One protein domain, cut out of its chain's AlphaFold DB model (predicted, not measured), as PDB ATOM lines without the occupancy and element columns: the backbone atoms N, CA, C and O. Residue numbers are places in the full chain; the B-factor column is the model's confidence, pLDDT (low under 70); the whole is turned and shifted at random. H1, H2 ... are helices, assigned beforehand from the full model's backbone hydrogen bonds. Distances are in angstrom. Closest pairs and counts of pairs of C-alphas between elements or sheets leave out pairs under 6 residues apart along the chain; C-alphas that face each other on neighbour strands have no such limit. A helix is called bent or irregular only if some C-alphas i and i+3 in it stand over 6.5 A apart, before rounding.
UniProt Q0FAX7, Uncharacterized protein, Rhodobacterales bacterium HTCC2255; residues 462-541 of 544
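AT A GLANCE: This is residues 462 to 541 of the 544 residues of an uncharacterized protein of Rhodobacterales bacterium HTCC2255 (UniProt Q0FAX7). Helices packed crosswise make a rounded body: residues 464 to 468 of H1 meet both H2 and the last two residues of H4, 528 to 529, H2 and H4 lie near each other, and H3 packs on H4, closest at Pro 515, the first residue of H4. The short H5 packs on H1, away from H3. The 80 printed residues hold five named helices, H1 to H5 in chain order, and no named strand; the class is all helix. The whole is compact, with a radius of gyration of the C-alphas of 11.8 A and spans of 31 by 28 by 19 A.

HOW THE PARTS SIT: Start with H1, residues 462 to 476, the hub. Its residues 464 to 468 alone touch H2, residues 486 to 496, at a steep tilt of 45 degrees, opposite ways; the closest C-alphas, of Met 464 and Ser 493, are 6.9 A apart. The same residues alone touch H4, residues 515 to 529, through its residues 528 to 529, at a steep tilt of 65 degrees; the closest C-alphas are those of Lys 467 and Leu 528, 6.9 A. H2 and H4 are near each other. H3, residues 505 to 510, touches H4, with C-alphas 509 and 515 closest at 5.9 A. H5, residues 535 to 539, touches H1, with C-alphas 470 and 539 closest at 5.5 A. H1 and H3 are apart. Every O i to N i+4 pair is within hydrogen-bond range in H1, H2, H3 and H5, and 9 of 11 in H4.

IN THESE COORDINATES: Find C-alpha 462 at (-7.762, -25.757, 27.211); from there H1 runs 21.0 A. H2 measures 15.5 A. H4 runs 16.1 A to C-alpha 529 at (-3.762, -33.428, 17.426); it is irregular, with C-alphas 520 and 523 8.6 A apart. H5 ends at C-alpha 539, (-7.664, -20.867, 13.932).

THE WHOLE: The farthest C-alphas, of Asp 479 and Asn 498, are 33.4 A apart. The printed part has no cut, no link is long, and no printed residue is under 70 in pLDDT.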
ATOM      1  N   ILE A 462      -7.244 -27.099  27.504       74.94
ATOM      2  CA  ILE A 462      -7.762 -25.757  27.211       74.94
ATOM      3  C   ILE A 462      -7.375 -25.313  25.795       74.94
ATOM      4  O   ILE A 462      -8.151 -24.644  25.112       74.94
ATOM      5  N   SER A 463      -6.188 -25.701  25.323       79.31
ATOM      6  CA  SER A 463      -5.757 -25.435  23.948       79.31
ATOM      7  C   SER A 463      -6.556 -26.258  22.938       79.31
ATOM      8  O   SER A 463      -7.058 -25.724  21.946       79.31
ATOM      9  N   MET A 464      -6.734 -27.552  23.218       89.25
ATOM     10  CA  MET A 464      -7.500 -28.476  22.382       89.25
ATOM     11  C   MET A 464      -8.978 -28.081  22.292       89.25
ATOM     12  O   MET A 464      -9.541 -28.140  21.202       89.25
ATOM     13  N   GLU A 465      -9.579 -27.596  23.383       85.88
ATOM     14  CA  GLU A 465     -10.936 -27.035  23.391       85.88
ATOM     15  C   GLU A 465     -11.067 -25.825  22.461       85.88
ATOM     16  O   GLU A 465     -11.980 -25.776  21.635       85.88
ATOM     17  N   LYS A 466     -10.138 -24.865  22.541       84.69
ATOM     18  CA  LYS A 466     -10.166 -23.671  21.681       84.69
ATOM     19  C   LYS A 466      -9.948 -24.019  20.208       84.69
ATOM     20  O   LYS A 466     -10.679 -23.530  19.346       84.69
ATOM     21  N   LYS A 467      -8.992 -24.905  19.908       92.69
ATOM     22  CA  LYS A 467      -8.749 -25.401  18.542       92.69
ATOM     23  C   LYS A 467      -9.980 -26.137  18.000       92.69
ATOM     24  O   LYS A 467     -10.380 -25.891  16.863       92.69
ATOM     25  N   LEU A 468     -10.615 -26.990  18.810       94.62
ATOM     26  CA  LEU A 468     -11.857 -27.670  18.442       94.62
ATOM     27  C   LEU A 468     -12.977 -26.664  18.157       94.62
ATOM     28  O   LEU A 468     -13.628 -26.780  17.127       94.62
ATOM     29  N   SER A 469     -13.156 -25.647  19.003       91.62
ATOM     30  CA  SER A 469     -14.179 -24.610  18.815       91.62
ATOM     31  C   SER A 469     -14.009 -23.845  17.494       91.62
ATOM     32  O   SER A 469     -14.971 -23.715  16.731       91.62
ATOM     33  N   CYS A 470     -12.786 -23.417  17.158       91.94
ATOM     34  CA  CYS A 470     -12.500 -22.775  15.870       91.94
ATOM     35  C   CYS A 470     -12.814 -23.697  14.684       91.94
ATOM     36  O   CYS A 470     -13.418 -23.278  13.695       91.94
ATOM     37  N   LEU A 471     -12.403 -24.966  14.775       93.31
ATOM     38  CA  LEU A 471     -12.583 -25.928  13.694       93.31
ATOM     39  C   LEU A 471     -14.055 -26.319  13.513       93.31
ATOM     40  O   LEU A 471     -14.525 -26.392  12.380       93.31
ATOM     41  N   GLN A 472     -14.792 -26.490  14.612       94.12
ATOM     42  CA  GLN A 472     -16.230 -26.751  14.610       94.12
ATOM     43  C   GLN A 472     -17.012 -25.557  14.050       94.12
ATOM     44  O   GLN A 472     -17.928 -25.738  13.254       94.12
ATOM     45  N   SER A 473     -16.603 -24.329  14.377       91.69
ATOM     46  CA  SER A 473     -17.194 -23.118  13.789       91.69
ATOM     47  C   SER A 473     -17.023 -23.086  12.267       91.69
ATOM     48  O   SER A 473     -17.938 -22.692  11.545       91.69
ATOM     49  N   ALA A 474     -15.873 -23.535  11.757       90.25
ATOM     50  CA  ALA A 474     -15.645 -23.655  10.320       90.25
ATOM     51  C   ALA A 474     -16.473 -24.785   9.678       90.25
ATOM     52  O   ALA A 474     -16.941 -24.619   8.556       90.25
ATOM     53  N   PHE A 475     -16.680 -25.903  10.382       93.81
ATOM     54  CA  PHE A 475     -17.545 -27.007   9.940       93.81
ATOM     55  C   PHE A 475     -19.004 -26.574   9.809       93.81
ATOM     56  O   PHE A 475     -19.632 -26.873   8.798       93.81
ATOM     57  N   ASN A 476     -19.510 -25.828  10.792       92.75
ATOM     58  CA  ASN A 476     -20.877 -25.311  10.777       92.75
ATOM     59  C   ASN A 476     -21.098 -24.362   9.591       92.75
ATOM     60  O   ASN A 476     -22.106 -24.467   8.913       92.75
ATOM     61  N   LYS A 477     -20.123 -23.498   9.273       91.50
ATOM     62  CA  LYS A 477     -20.188 -22.611   8.093       91.50
ATOM     63  C   LYS A 477     -20.212 -23.347   6.746       91.50
ATOM     64  O   LYS A 477     -20.480 -22.714   5.732       91.50
ATOM     65  N   LYS A 478     -19.853 -24.632   6.718       91.19
ATOM     66  CA  LYS A 478     -19.835 -25.477   5.516       91.19
ATOM     67  C   LYS A 478     -20.856 -26.622   5.582       91.19
ATOM     68  O   LYS A 478     -20.736 -27.561   4.802       91.19
ATOM     69  N   ASP A 479     -21.778 -26.593   6.545       91.62
ATOM     70  CA  ASP A 479     -22.788 -27.638   6.769       91.62
ATOM     71  C   ASP A 479     -22.207 -29.063   6.899       91.62
ATOM     72  O   ASP A 479     -22.809 -30.060   6.508       91.62
ATOM     73  N   MET A 480     -21.006 -29.183   7.478       87.44
ATOM     74  CA  MET A 480     -20.283 -30.461   7.604       87.44
ATOM     75  C   MET A 480     -20.651 -31.266   8.866       87.44
ATOM     76  O   MET A 480     -20.122 -32.362   9.076       87.44
ATOM     77  N   GLY A 481     -21.546 -30.739   9.707       87.62
ATOM     78  CA  GLY A 481     -21.982 -31.358  10.961       87.62
ATOM     79  C   GLY A 481     -20.931 -31.334  12.080       87.62
ATOM     80  O   GLY A 481     -19.982 -30.549  12.064       87.62
ATOM     81  N   GLU A 482     -21.108 -32.191  13.090       88.19
ATOM     82  CA  GLU A 482     -20.205 -32.278  14.244       88.19
ATOM     83  C   GLU A 482     -18.898 -33.018  13.900       88.19
ATOM     84  O   GLU A 482     -18.895 -34.122  13.343       88.19
ATOM     85  N   LEU A 483     -17.766 -32.405  14.247       89.56
ATOM     86  CA  LEU A 483     -16.436 -32.965  14.036       89.56
ATOM     87  C   LEU A 483     -16.061 -33.984  15.119       89.56
ATOM     88  O   LEU A 483     -15.536 -35.060  14.812       89.56
ATOM     89  N   LEU A 484     -16.229 -33.592  16.382       90.69
ATOM     90  CA  LEU A 484     -15.768 -34.324  17.556       90.69
ATOM     91  C   LEU A 484     -16.498 -33.801  18.795       90.69
ATOM     92  O   LEU A 484     -16.499 -32.590  19.024       90.69
ATOM     93  N   SER A 485     -17.030 -34.703  19.619       91.25
ATOM     94  CA  SER A 485     -17.657 -34.316  20.882       91.25
ATOM     95  C   SER A 485     -16.625 -33.768  21.877       91.25
ATOM     96  O   SER A 485     -15.431 -34.096  21.835       91.25
ATOM     97  N   LYS A 486     -17.081 -32.964  22.847       85.12
ATOM     98  CA  LYS A 486     -16.211 -32.469  23.927       85.12
ATOM     99  C   LYS A 486     -15.613 -33.619  24.753       85.12
ATOM    100  O   LYS A 486     -14.449 -33.548  25.144       85.12
ATOM    101  N   SER A 487     -16.378 -34.687  24.984       86.88
ATOM    102  CA  SER A 487     -15.915 -35.893  25.684       86.88
ATOM    103  C   SER A 487     -14.804 -36.623  24.930       86.88
ATOM    104  O   SER A 487     -13.799 -36.988  25.538       86.88
ATOM    105  N   ASP A 488     -14.924 -36.768  23.609       91.88
ATOM    106  CA  ASP A 488     -13.897 -37.423  22.788       91.88
ATOM    107  C   ASP A 488     -12.609 -36.592  22.705       91.88
ATOM    108  O   ASP A 488     -11.499 -37.130  22.729       91.88
ATOM    109  N   MET A 489     -12.733 -35.263  22.669       93.12
ATOM    110  CA  MET A 489     -11.583 -34.361  22.751       93.12
ATOM    111  C   MET A 489     -10.859 -34.493  24.095       93.12
ATOM    112  O   MET A 489      -9.629 -34.579  24.116       93.12
ATOM    113  N   LEU A 490     -11.600 -34.570  25.206       85.81
ATOM    114  CA  LEU A 490     -11.020 -34.780  26.536       85.81
ATOM    115  C   LEU A 490     -10.269 -36.114  26.621       85.81
ATOM    116  O   LEU A 490      -9.176 -36.148  27.188       85.81
ATOM    117  N   LEU A 491     -10.812 -37.186  26.032       87.88
ATOM    118  CA  LEU A 491     -10.132 -38.481  25.918       87.88
ATOM    119  C   LEU A 491      -8.804 -38.349  25.158       87.88
ATOM    120  O   LEU A 491      -7.759 -38.758  25.669       87.88
ATOM    121  N   MET A 492      -8.811 -37.702  23.986       90.00
ATOM    122  CA  MET A 492      -7.593 -37.459  23.200       90.00
ATOM    123  C   MET A 492      -6.559 -36.615  23.952       90.00
ATOM    124  O   MET A 492      -5.373 -36.947  23.949       90.00
ATOM    125  N   SER A 493      -6.988 -35.513  24.571       85.19
ATOM    126  CA  SER A 493      -6.093 -34.602  25.286       85.19
ATOM    127  C   SER A 493      -5.458 -35.303  26.485       85.19
ATOM    128  O   SER A 493      -4.239 -35.275  26.623       85.19
ATOM    129  N   LYS A 494      -6.240 -36.035  27.291       83.25
ATOM    130  CA  LYS A 494      -5.709 -36.818  28.419       83.25
ATOM    131  C   LYS A 494      -4.723 -37.894  27.966       83.25
ATOM    132  O   LYS A 494      -3.667 -38.029  28.576       83.25
ATOM    133  N   ALA A 495      -5.028 -38.616  26.887       88.75
ATOM    134  CA  ALA A 495      -4.168 -39.683  26.379       88.75
ATOM    135  C   ALA A 495      -2.812 -39.179  25.848       88.75
ATOM    136  O   ALA A 495      -1.836 -39.927  25.855       88.75
ATOM    137  N   PHE A 496      -2.735 -37.929  25.372       89.75
ATOM    138  CA  PHE A 496      -1.570 -37.434  24.628       89.75
ATOM    139  C   PHE A 496      -0.969 -36.121  25.139       89.75
ATOM    140  O   PHE A 496      -0.082 -35.596  24.463       89.75
ATOM    141  N   LYS A 497      -1.413 -35.608  26.297       79.25
ATOM    142  CA  LYS A 497      -1.088 -34.273  26.835       79.25
ATOM    143  C   LYS A 497       0.398 -33.915  26.742       79.25
ATOM    144  O   LYS A 497       0.731 -32.872  26.207       79.25
ATOM    145  N   ASN A 498       1.278 -34.817  27.176       75.19
ATOM    146  CA  ASN A 498       2.724 -34.566  27.234       75.19
ATOM    147  C   ASN A 498       3.505 -35.250  26.095       75.19
ATOM    148  O   ASN A 498       4.730 -35.157  26.021       75.19
ATOM    149  N   ASP A 499       2.823 -35.963  25.199       79.19
ATOM    150  CA  ASP A 499       3.465 -36.757  24.156       79.19
ATOM    151  C   ASP A 499       3.878 -35.861  22.974       79.19
ATOM    152  O   ASP A 499       3.047 -35.230  22.333       79.19
ATOM    153  N   GLN A 500       5.163 -35.835  22.624       86.94
ATOM    154  CA  GLN A 500       5.679 -34.978  21.547       86.94
ATOM    155  C   GLN A 500       5.878 -35.702  20.205       86.94
ATOM    156  O   GLN A 500       6.441 -35.138  19.266       86.94
ATOM    157  N   LYS A 501       5.399 -36.944  20.067       89.56
ATOM    158  CA  LYS A 501       5.404 -37.693  18.803       89.56
ATOM    159  C   LYS A 501       4.137 -37.392  17.990       89.56
ATOM    160  O   LYS A 501       3.053 -37.249  18.577       89.56
ATOM    161  N   PRO A 502       4.218 -37.337  16.649       92.38
ATOM    162  CA  PRO A 502       3.030 -37.248  15.809       92.38
ATOM    163  C   PRO A 502       2.134 -38.476  16.021       92.38
ATOM    164  O   PRO A 502       2.600 -39.568  16.346       92.38
ATOM    165  N   LYS A 503       0.829 -38.279  15.870       96.50
ATOM    166  CA  LYS A 503      -0.214 -39.281  16.066       96.50
ATOM    167  C   LYS A 503      -0.815 -39.676  14.732       96.50
ATOM    168  O   LYS A 503      -0.951 -38.857  13.828       96.50
ATOM    169  N   ASN A 504      -1.196 -40.936  14.617       96.19
ATOM    170  CA  ASN A 504      -1.920 -41.470  13.475       96.19
ATOM    171  C   ASN A 504      -3.308 -41.973  13.910       96.19
ATOM    172  O   ASN A 504      -3.652 -41.969  15.092       96.19
ATOM    173  N   LYS A 505      -4.110 -42.434  12.946       95.69
ATOM    174  CA  LYS A 505      -5.454 -42.982  13.197       95.69
ATOM    175  C   LYS A 505      -5.453 -44.103  14.251       95.69
ATOM    176  O   LYS A 505      -6.341 -44.133  15.094       95.69
ATOM    177  N   SER A 506      -4.474 -45.011  14.212       92.94
ATOM    178  CA  SER A 506      -4.380 -46.118  15.176       92.94
ATOM    179  C   SER A 506      -4.150 -45.606  16.597       92.94
ATOM    180  O   SER A 506      -4.687 -46.179  17.541       92.94
ATOM    181  N   ASN A 507      -3.399 -44.513  16.771       96.56
ATOM    182  CA  ASN A 507      -3.259 -43.887  18.084       96.56
ATOM    183  C   ASN A 507      -4.604 -43.370  18.606       96.56
ATOM    184  O   ASN A 507      -4.924 -43.630  19.757       96.56
ATOM    185  N   LEU A 508      -5.399 -42.693  17.770       95.19
ATOM    186  CA  LEU A 508      -6.702 -42.148  18.179       95.19
ATOM    187  C   LEU A 508      -7.683 -43.247  18.612       95.19
ATOM    188  O   LEU A 508      -8.321 -43.119  19.649       95.19
ATOM    189  N   ILE A 509      -7.746 -44.352  17.865       93.50
ATOM    190  CA  ILE A 509      -8.600 -45.501  18.212       93.50
ATOM    191  C   ILE A 509      -8.128 -46.157  19.517       93.50
ATOM    192  O   ILE A 509      -8.941 -46.457  20.384       93.50
ATOM    193  N   ARG A 510      -6.809 -46.316  19.706       90.38
ATOM    194  CA  ARG A 510      -6.242 -46.839  20.964       90.38
ATOM    195  C   ARG A 510      -6.472 -45.925  22.166       90.38
ATOM    196  O   ARG A 510      -6.481 -46.414  23.286       90.38
ATOM    197  N   ALA A 511      -6.673 -44.629  21.939       87.94
ATOM    198  CA  ALA A 511      -7.073 -43.679  22.975       87.94
ATOM    199  C   ALA A 511      -8.576 -43.740  23.314       87.94
ATOM    200  O   ALA A 511      -9.035 -42.958  24.141       87.94
ATOM    201  N   GLY A 512      -9.333 -44.654  22.695       89.06
ATOM    202  CA  GLY A 512     -10.739 -44.911  23.010       89.06
ATOM    203  C   GLY A 512     -11.747 -44.243  22.073       89.06
ATOM    204  O   GLY A 512     -12.941 -44.304  22.345       89.06
ATOM    205  N   LEU A 513     -11.309 -43.615  20.975       93.62
ATOM    206  CA  LEU A 513     -12.239 -42.968  20.044       93.62
ATOM    207  C   LEU A 513     -12.934 -43.982  19.134       93.62
ATOM    208  O   LEU A 513     -12.302 -44.907  18.617       93.62
ATOM    209  N   ASN A 514     -14.217 -43.734  18.854       92.00
ATOM    210  CA  ASN A 514     -15.017 -44.557  17.952       92.00
ATOM    211  C   ASN A 514     -14.357 -44.654  16.550       92.00
ATOM    212  O   ASN A 514     -14.156 -43.626  15.890       92.00
ATOM    213  N   PRO A 515     -14.050 -45.864  16.043       93.38
ATOM    214  CA  PRO A 515     -13.390 -46.040  14.747       93.38
ATOM    215  C   PRO A 515     -14.141 -45.443  13.549       93.38
ATOM    216  O   PRO A 515     -13.495 -44.961  12.615       93.38
ATOM    217  N   ILE A 516     -15.479 -45.450  13.563       92.56
ATOM    218  CA  ILE A 516     -16.323 -44.885  12.498       92.56
ATOM    219  C   ILE A 516     -16.144 -43.365  12.454       92.56
ATOM    220  O   ILE A 516     -15.876 -42.805  11.388       92.56
ATOM    221  N   LEU A 517     -16.184 -42.708  13.617       92.00
ATOM    222  CA  LEU A 517     -15.934 -41.270  13.749       92.00
ATOM    223  C   LEU A 517     -14.522 -40.901  13.277       92.00
ATOM    224  O   LEU A 517     -14.348 -39.986  12.468       92.00
ATOM    225  N   VAL A 518     -13.507 -41.645  13.735       92.25
ATOM    226  CA  VAL A 518     -12.107 -41.402  13.355       92.25
ATOM    227  C   VAL A 518     -11.911 -41.543  11.845       92.25
ATOM    228  O   VAL A 518     -11.150 -40.777  11.256       92.25
ATOM    229  N   ASN A 519     -12.594 -42.494  11.204       92.75
ATOM    230  CA  ASN A 519     -12.550 -42.661   9.751       92.75
ATOM    231  C   ASN A 519     -13.190 -41.489   9.016       92.75
ATOM    232  O   ASN A 519     -12.554 -40.928   8.125       92.75
ATOM    233  N   LYS A 520     -14.403 -41.100   9.423       92.88
ATOM    234  CA  LYS A 520     -15.157 -39.999   8.814       92.88
ATOM    235  C   LYS A 520     -14.373 -38.682   8.860       92.88
ATOM    236  O   LYS A 520     -14.279 -37.983   7.858       92.88
ATOM    237  N   ASN A 521     -13.738 -38.384   9.998       93.25
ATOM    238  CA  ASN A 521     -13.131 -37.077  10.278       93.25
ATOM    239  C   ASN A 521     -11.587 -37.073  10.308       93.25
ATOM    240  O   ASN A 521     -10.964 -36.097  10.741       93.25
ATOM    241  N   LYS A 522     -10.939 -38.137   9.811       93.56
ATOM    242  CA  LYS A 522      -9.488 -38.404   9.928       93.56
ATOM    243  C   LYS A 522      -8.594 -37.184   9.690       93.56
ATOM    244  O   LYS A 522      -7.742 -36.875  10.518       93.56
ATOM    245  N   LYS A 523      -8.762 -36.498   8.554       94.38
ATOM    246  CA  LYS A 523      -7.927 -35.350   8.145       94.38
ATOM    247  C   LYS A 523      -7.903 -34.255   9.216       94.38
ATOM    248  O   LYS A 523      -6.848 -33.719   9.545       94.38
ATOM    249  N   TYR A 524      -9.070 -33.952   9.768       95.00
ATOM    250  CA  TYR A 524      -9.293 -32.853  10.696       95.00
ATOM    251  C   TYR A 524      -8.883 -33.211  12.122       95.00
ATOM    252  O   TYR A 524      -8.248 -32.398  12.788       95.00
ATOM    253  N   LEU A 525      -9.123 -34.454  12.542       95.06
ATOM    254  CA  LEU A 525      -8.638 -34.967  13.825       95.06
ATOM    255  C   LEU A 525      -7.106 -35.036  13.867       95.06
ATOM    256  O   LEU A 525      -6.493 -34.652  14.862       95.06
ATOM    257  N   LEU A 526      -6.467 -35.459  12.770       95.19
ATOM    258  CA  LEU A 526      -5.006 -35.465  12.664       95.19
ATOM    259  C   LEU A 526      -4.424 -34.050  12.605       95.19
ATOM    260  O   LEU A 526      -3.381 -33.809  13.208       95.19
ATOM    261  N   ARG A 527      -5.102 -33.106  11.938       94.06
ATOM    262  CA  ARG A 527      -4.743 -31.683  11.992       94.06
ATOM    263  C   ARG A 527      -4.833 -31.151  13.421       94.06
ATOM    264  O   ARG A 527      -3.924 -30.450  13.835       94.06
ATOM    265  N   LEU A 528      -5.896 -31.480  14.155       93.69
ATOM    266  CA  LEU A 528      -6.124 -31.023  15.527       93.69
ATOM    267  C   LEU A 528      -5.017 -31.505  16.482       93.69
ATOM    268  O   LEU A 528      -4.410 -30.694  17.173       93.69
ATOM    269  N   ILE A 529      -4.705 -32.806  16.475       93.88
ATOM    270  CA  ILE A 529      -3.762 -33.428  17.426       93.88
ATOM    271  C   ILE A 529      -2.277 -33.245  17.049       93.88
ATOM    272  O   ILE A 529      -1.404 -33.328  17.915       93.88
ATOM    273  N   ASN A 530      -1.963 -33.020  15.766       94.44
ATOM    274  CA  ASN A 530      -0.587 -32.860  15.269       94.44
ATOM    275  C   ASN A 530      -0.271 -31.436  14.821       94.44
ATOM    276  O   ASN A 530       0.681 -31.229  14.066       94.44
ATOM    277  N   PHE A 531      -1.062 -30.449  15.232       91.19
ATOM    278  CA  PHE A 531      -0.754 -29.080  14.868       91.19
ATOM    279  C   PHE A 531       0.500 -28.587  15.585       91.19
ATOM    280  O   PHE A 531       0.581 -28.635  16.811       91.19
ATOM    281  N   THR A 532       1.440 -28.069  14.803       82.00
ATOM    282  CA  THR A 532       2.614 -27.351  15.291       82.00
ATOM    283  C   THR A 532       2.340 -25.851  15.236       82.00
ATOM    284  O   THR A 532       2.152 -25.305  14.146       82.00
ATOM    285  N   GLY A 533       2.298 -25.195  16.396       72.81
ATOM    286  CA  GLY A 533       1.992 -23.766  16.528       72.81
ATOM    287  C   GLY A 533       0.908 -23.473  17.568       72.81
ATOM    288  O   GLY A 533       0.297 -24.386  18.128       72.81
ATOM    289  N   ASN A 534       0.671 -22.184  17.820       73.75
ATOM    290  CA  ASN A 534      -0.291 -21.720  18.819       73.75
ATOM    291  C   ASN A 534      -1.754 -21.809  18.320       73.75
ATOM    292  O   ASN A 534      -2.028 -22.112  17.152       73.75
ATOM    293  N   VAL A 535      -2.708 -21.558  19.221       76.56
ATOM    294  CA  VAL A 535      -4.154 -21.596  18.924       76.56
ATOM    295  C   VAL A 535      -4.535 -20.594  17.828       76.56
ATOM    296  O   VAL A 535      -5.295 -20.945  16.930       76.56
ATOM    297  N   GLU A 536      -3.975 -19.384  17.837       79.75
ATOM    298  CA  GLU A 536      -4.280 -18.342  16.841       79.75
ATOM    299  C   GLU A 536      -3.896 -18.782  15.424       79.75
ATOM    300  O   GLU A 536      -4.708 -18.713  14.501       79.75
ATOM    301  N   THR A 537      -2.692 -19.338  15.263       78.88
ATOM    302  CA  THR A 537      -2.195 -19.861  13.981       78.88
ATOM    303  C   THR A 537      -3.004 -21.071  13.512       78.88
ATOM    304  O   THR A 537      -3.146 -21.320  12.313       78.88
ATOM    305  N   PHE A 538      -3.534 -21.867  14.443       88.94
ATOM    306  CA  PHE A 538      -4.442 -22.957  14.101       88.94
ATOM    307  C   PHE A 538      -5.774 -22.431  13.558       88.94
ATOM    308  O   PHE A 538      -6.253 -22.940  12.538       88.94
ATOM    309  N   CYS A 539      -6.355 -21.439  14.241       86.12
ATOM    310  CA  CYS A 539      -7.664 -20.867  13.932       86.12
ATOM    311  C   CYS A 539      -7.648 -20.012  12.654       86.12
ATOM    312  O   CYS A 539      -8.658 -19.964  11.958       86.12
ATOM    313  N   SER A 540      -6.514 -19.405  12.293       85.00
ATOM    314  CA  SER A 540      -6.379 -18.625  11.053       85.00
ATOM    315  C   SER A 540      -6.284 -19.481   9.783       85.00
ATOM    316  O   SER A 540      -6.486 -18.981   8.677       85.00
ATOM    317  N   LYS A 541      -5.997 -20.785   9.904       84.56
ATOM    318  CA  LYS A 541      -5.864 -21.674   8.742       84.56
ATOM    319  C   LYS A 541      -7.235 -22.166   8.252       84.56
ATOM    320  O   LYS A 541      -7.936 -22.842   9.012       84.56
TER     321      LYS A 541